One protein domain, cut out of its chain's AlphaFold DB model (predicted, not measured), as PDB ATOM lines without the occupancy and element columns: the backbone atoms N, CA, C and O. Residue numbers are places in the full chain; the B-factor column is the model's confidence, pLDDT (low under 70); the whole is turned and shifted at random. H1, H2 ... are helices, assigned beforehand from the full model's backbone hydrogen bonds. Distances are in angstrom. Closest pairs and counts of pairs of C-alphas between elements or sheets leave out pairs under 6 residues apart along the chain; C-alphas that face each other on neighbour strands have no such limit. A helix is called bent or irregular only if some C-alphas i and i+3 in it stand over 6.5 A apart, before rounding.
ATOM      1  N   ALA A  29      -0.754  92.253  91.683       94.69
ATOM      2  CA  ALA A  29      -0.938  91.441  90.483       94.69
ATOM      3  C   ALA A  29       0.398  91.046  89.835       94.69
ATOM      4  O   ALA A  29       0.541  89.917  89.374       94.69
ATOM      5  N   ARG A  30       1.399  91.937  89.833       95.81
ATOM      6  CA  ARG A  30       2.751  91.617  89.344       95.81
ATOM      7  C   ARG A  30       3.437  90.552  90.202       95.81
ATOM      8  O   ARG A  30       4.033  89.646  89.631       95.81
ATOM      9  N   HIS A  31       3.315  90.632  91.529       96.56
ATOM     10  CA  HIS A  31       3.897  89.647  92.453       96.56
ATOM     11  C   HIS A  31       3.220  88.279  92.327       96.56
ATOM     12  O   HIS A  31       3.889  87.258  92.202       96.56
ATOM     13  N   VAL A  32       1.886  88.246  92.301       97.56
ATOM     14  CA  VAL A  32       1.137  86.999  92.094       97.56
ATOM     15  C   VAL A  32       1.430  86.431  90.706       97.56
ATOM     16  O   VAL A  32       1.666  85.237  90.558       97.56
ATOM     17  N   GLY A  33       1.481  87.284  89.683       96.56
ATOM     18  CA  GLY A  33       1.787  86.877  88.317       96.56
ATOM     19  C   GLY A  33       3.191  86.292  88.159       96.56
ATOM     20  O   GLY A  33       3.354  85.319  87.423       96.56
ATOM     21  N   SER A  34       4.198  86.841  88.848       96.25
ATOM     22  CA  SER A  34       5.539  86.248  88.861       96.25
ATOM     23  C   SER A  34       5.542  84.912  89.597       96.25
ATOM     24  O   SER A  34       6.019  83.937  89.034       96.25
ATOM     25  N   MET A  35       4.902  84.820  90.768       97.50
ATOM     26  CA  MET A  35       4.789  83.560  91.515       97.50
ATOM     27  C   MET A  35       4.127  82.452  90.689       97.50
ATOM     28  O   MET A  35       4.649  81.345  90.604       97.50
ATOM     29  N   VAL A  36       3.005  82.746  90.026       97.88
ATOM     30  CA  VAL A  36       2.317  81.780  89.153       97.88
ATOM     31  C   VAL A  36       3.212  81.360  87.989       97.88
ATOM     32  O   VAL A  36       3.234  80.188  87.614       97.88
ATOM     33  N   ARG A  37       3.971  82.299  87.415       96.75
ATOM     34  CA  ARG A  37       4.920  82.004  86.338       96.75
ATOM     35  C   ARG A  37       6.045  81.092  86.816       96.75
ATOM     36  O   ARG A  37       6.395  80.168  86.093       96.75
ATOM     37  N   ASP A  38       6.584  81.335  88.000       96.62
ATOM     38  CA  ASP A  38       7.667  80.536  88.568       96.62
ATOM     39  C   ASP A  38       7.183  79.122  88.901       96.62
ATOM     40  O   ASP A  38       7.814  78.148  88.497       96.62
ATOM     41  N   VAL A  39       5.998  78.996  89.510       97.25
ATOM     42  CA  VAL A  39       5.345  77.697  89.743       97.25
ATOM     43  C   VAL A  39       5.132  76.949  88.430       97.25
ATOM     44  O   VAL A  39       5.433  75.762  88.343       97.25
ATOM     45  N   ARG A  40       4.656  77.637  87.386       96.12
ATOM     46  CA  ARG A  40       4.469  77.034  86.065       96.12
ATOM     47  C   ARG A  40       5.787  76.540  85.461       96.12
ATOM     48  O   ARG A  40       5.807  75.430  84.950       96.12
ATOM     49  N   ARG A  41       6.878  77.310  85.556       95.75
ATOM     50  CA  ARG A  41       8.211  76.894  85.073       95.75
ATOM     51  C   ARG A  41       8.706  75.633  85.780       95.75
ATOM     52  O   ARG A  41       9.209  74.728  85.127       95.75
ATOM     53  N   VAL A  42       8.549  75.568  87.103       95.38
ATOM     54  CA  VAL A  42       8.932  74.385  87.892       95.38
ATOM     55  C   VAL A  42       8.071  73.183  87.504       95.38
ATOM     56  O   VAL A  42       8.594  72.089  87.311       95.38
ATOM     57  N   ALA A  43       6.762  73.385  87.341       93.94
ATOM     58  CA  ALA A  43       5.851  72.332  86.907       93.94
ATOM     59  C   ALA A  43       6.177  71.817  85.495       93.94
ATOM     60  O   ALA A  43       6.041  70.622  85.252       93.94
ATOM     61  N   GLU A  44       6.589  72.694  84.576       94.31
ATOM     62  CA  GLU A  44       7.034  72.326  83.227       94.31
ATOM     63  C   GLU A  44       8.321  71.485  83.281       94.31
ATOM     64  O   GLU A  44       8.335  70.398  82.710       94.31
ATOM     65  N   GLY A  45       9.337  71.902  84.046       92.50
ATOM     66  CA  GLY A  45      10.574  71.122  84.207       92.50
ATOM     67  C   GLY A  45      10.339  69.737  84.820       92.50
ATOM     68  O   GLY A  45      10.830  68.737  84.312       92.50
ATOM     69  N   PHE A  46       9.487  69.648  85.845       92.06
ATOM     70  CA  PHE A  46       9.133  68.367  86.467       92.06
ATOM     71  C   PHE A  46       8.351  67.438  85.522       92.06
ATOM     72  O   PHE A  46       8.539  66.224  85.540       92.06
ATOM     73  N   GLN A  47       7.474  67.992  84.675       89.19
ATOM     74  CA  GLN A  47       6.787  67.220  83.633       89.19
ATOM     75  C   GLN A  47       7.748  66.706  82.557       89.19
ATOM     76  O   GLN A  47       7.459  65.689  81.931       89.19
ATOM     77  N   GLU A  48       8.833  67.425  82.292       88.75
ATOM     78  CA  GLU A  48       9.866  67.035  81.335       88.75
ATOM     79  C   GLU A  48      10.738  65.917  81.922       88.75
ATOM     80  O   GLU A  48      10.857  64.867  81.300       88.75
ATOM     81  N   GLU A  49      11.194  66.056  83.172       85.50
ATOM     82  CA  GLU A  49      11.932  65.010  83.899       85.50
ATOM     83  C   GLU A  49      11.115  63.719  84.084       85.50
ATOM     84  O   GLU A  49      11.619  62.625  83.842       85.50
ATOM     85  N   ILE A  50       9.834  63.813  84.474       83.56
ATOM     86  CA  ILE A  50       8.967  62.627  84.577       83.56
ATOM     87  C   ILE A  50       8.789  61.963  83.218       83.56
ATOM     88  O   ILE A  50       8.757  60.739  83.141       83.56
ATOM     89  N   ARG A  51       8.622  62.747  82.154       81.69
ATOM     90  CA  ARG A  51       8.441  62.198  80.812       81.69
ATOM     91  C   ARG A  51       9.680  61.448  80.360       81.69
ATOM     92  O   ARG A  51       9.518  60.328  79.906       81.69
ATOM     93  N   ASP A  52      10.863  62.002  80.594       80.69
ATOM     94  CA  ASP A  52      12.144  61.356  80.294       80.69
ATOM     95  C   ASP A  52      12.299  60.026  81.062       80.69
ATOM     96  O   ASP A  52      12.713  59.015  80.503       80.69
ATOM     97  N   LEU A  53      11.859  59.981  82.328       77.31
ATOM     98  CA  LEU A  53      11.824  58.753  83.136       77.31
ATOM     99  C   LEU A  53      10.750  57.742  82.693       77.31
ATOM    100  O   LEU A  53      10.916  56.541  82.888       77.31
ATOM    101  N   VAL A  54       9.618  58.199  82.154       70.81
ATOM    102  CA  VAL A  54       8.518  57.338  81.679       70.81
ATOM    103  C   VAL A  54       8.789  56.802  80.270       70.81
ATOM    104  O   VAL A  54       8.383  55.680  79.967       70.81
ATOM    105  N   GLU A  55       9.488  57.567  79.432       66.19
ATOM    106  CA  GLU A  55      10.026  57.134  78.134       66.19
ATOM    107  C   GLU A  55      11.251  56.218  78.272       66.19
ATOM    108  O   GLU A  55      11.744  55.699  77.268       66.19
ATOM    109  N   ASP A  56      11.705  55.939  79.499       68.94
ATOM    110  CA  ASP A  56      12.696  54.901  79.753       68.94
ATOM    111  C   ASP A  56      12.146  53.535  79.274       68.94
ATOM    112  O   ASP A  56      11.113  53.056  79.774       68.94
ATOM    113  N   PRO A  57      12.820  52.861  78.317       65.31
ATOM    114  CA  PRO A  57      12.351  51.607  77.726       65.31
ATOM    115  C   PRO A  57      12.125  50.496  78.763       65.31
ATOM    116  O   PRO A  57      11.376  49.549  78.502       65.31
ATOM    117  N   SER A  58      12.721  50.604  79.954       70.31
ATOM    118  CA  SER A  58      12.476  49.692  81.074       70.31
ATOM    119  C   SER A  58      11.053  49.796  81.651       70.31
ATOM    120  O   SER A  58      10.442  48.771  81.974       70.31
ATOM    121  N   ILE A  59      10.479  51.002  81.721       72.62
ATOM    122  CA  ILE A  59       9.115  51.252  82.212       72.62
ATOM    123  C   ILE A  59       8.082  50.831  81.165       72.62
ATOM    124  O   ILE A  59       7.082  50.187  81.498       72.62
ATOM    125  N   GLU A  60       8.351  51.111  79.888       73.00
ATOM    126  CA  GLU A  60       7.508  50.669  78.774       73.00
ATOM    127  C   GLU A  60       7.465  49.130  78.669       73.00
ATOM    128  O   GLU A  60       6.403  48.536  78.442       73.00
ATOM    129  N   ALA A  61       8.601  48.458  78.894       75.56
ATOM    130  CA  ALA A  61       8.682  47.000  78.955       75.56
ATOM    131  C   ALA A  61       7.863  46.421  80.121       75.56
ATOM    132  O   ALA A  61       7.096  45.472  79.923       75.56
ATOM    133  N   LEU A  62       7.953  47.024  81.311       78.50
ATOM    134  CA  LEU A  62       7.189  46.608  82.490       78.50
ATOM    135  C   LEU A  62       5.675  46.829  82.308       78.50
ATOM    136  O   LEU A  62       4.865  45.992  82.718       78.50
ATOM    137  N   ALA A  63       5.277  47.926  81.656       78.56
ATOM    138  CA  ALA A  63       3.883  48.198  81.305       78.56
ATOM    139  C   ALA A  63       3.335  47.168  80.299       78.56
ATOM    140  O   ALA A  63       2.231  46.648  80.488       78.56
ATOM    141  N   ARG A  64       4.122  46.797  79.274       80.12
ATOM    142  CA  ARG A  64       3.770  45.711  78.337       80.12
ATOM    143  C   ARG A  64       3.667  44.354  79.028       80.12
ATOM    144  O   ARG A  64       2.795  43.557  78.688       80.12
ATOM    145  N   GLU A  65       4.543  44.059  79.982       80.62
ATOM    146  CA  GLU A  65       4.497  42.812  80.746       80.62
ATOM    147  C   GLU A  65       3.257  42.717  81.639       80.62
ATOM    148  O   GLU A  65       2.555  41.706  81.599       80.62
ATOM    149  N   ARG A  66       2.901  43.798  82.344       81.06
ATOM    150  CA  ARG A  66       1.640  43.857  83.099       81.06
ATOM    151  C   ARG A  66       0.403  43.742  82.212       81.06
ATOM    152  O   ARG A  66      -0.524  43.025  82.575       81.06
ATOM    153  N   GLY A  67       0.392  44.393  81.048       82.19
ATOM    154  CA  GLY A  67      -0.704  44.273  80.081       82.19
ATOM    155  C   GLY A  67      -0.916  42.831  79.613       82.19
ATOM    156  O   GLY A  67      -2.052  42.368  79.561       82.19
ATOM    157  N   ARG A  68       0.172  42.082  79.371       80.88
ATOM    158  CA  ARG A  68       0.100  40.657  79.004       80.88
ATOM    159  C   ARG A  68      -0.575  39.815  80.084       80.88
ATOM    160  O   ARG A  68      -1.441  39.013  79.750       80.88
ATOM    161  N   HIS A  69      -0.243  40.036  81.356       73.38
ATOM    162  CA  HIS A  69      -0.868  39.319  82.473       73.38
ATOM    163  C   HIS A  69      -2.361  39.630  82.658       73.38
ATOM    164  O   HIS A  69      -3.087  38.777  83.153       73.38
ATOM    165  N   LEU A  70      -2.832  40.805  82.234       74.06
ATOM    166  CA  LEU A  70      -4.250  41.187  82.300       74.06
ATOM    167  C   LEU A  70      -5.063  40.692  81.091       74.06
ATOM    168  O   LEU A  70      -6.284  40.592  81.171       74.06
ATOM    169  N   THR A  71      -4.402  40.386  79.971       70.88
ATOM    170  CA  THR A  71      -5.038  39.817  78.769       70.88
ATOM    171  C   THR A  71      -5.102  38.291  78.761       70.88
ATOM    172  O   THR A  71      -5.766  37.727  77.895       70.88
ATOM    173  N   VAL A  72      -4.431  37.614  79.701       63.69
ATOM    174  CA  VAL A  72      -4.650  36.180  79.926       63.69
ATOM    175  C   VAL A  72      -6.000  36.049  80.634       63.69
ATOM    176  O   VAL A  72      -6.134  36.559  81.746       63.69
TER     177      VAL A  72
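What this domain is: This is residues 29 to 72 of the 87 residues of an uncharacterized protein of marine metagenome (UniProt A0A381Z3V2). One long helix, H1, and a shorter one, H2, meet near their ends at a tight link and make a wide, open L, nearly flat, with nothing packed in its corner. H1 makes the longer arm, and H2 bends away from its far end as the shorter arm. The printed part has 44 residues, with two named helices in the order H1, H2 and no named strand; the class is all helix. The whole is extended, with a radius of gyration of the C-alphas of 17.8 A, and the C-alphas span 56 by 17 by 6 A.

Where its parts are: H1, the longest helix, holds residues 29 to 54 and measures 36.5 A from first to last C-alpha. It begins at C-alpha 29 (-0.938, 91.441, 90.483) and ends at C-alpha 54 (8.518, 57.338, 81.679). H2 holds residues 57 to 71 and measures 21.0 A, ending at C-alpha 71 (-5.038, 39.817, 78.769). Neither helix is bent or irregular.

How they stand to each other: H1 and H2 are close but not clearly touching, with 1 pair of C-alphas within 8 A. That closest pair is Val 54 and Glu 60, whose C-alphas are 7.3 A apart. The lines of the two helices are about perpendicular, but only just, at 72 degrees. Their centres are 30.3 A apart. In H1 and H2 every O i to N i+4 pair is within hydrogen-bond range.

The domain as a whole: The C-alphas of Arg 30 and Val 72 are the two farthest apart, at 56.7 A. Residues 29 to 72 stand free, of which 29 to 54 belong to H1 and 57 to 71 to H2. The link from H1 to H2, residues 55 and 56, is tight. The printed part has no cut. The mean pLDDT of the printed part is 84.5, with residues 55 to 57 and residue 72 under 70.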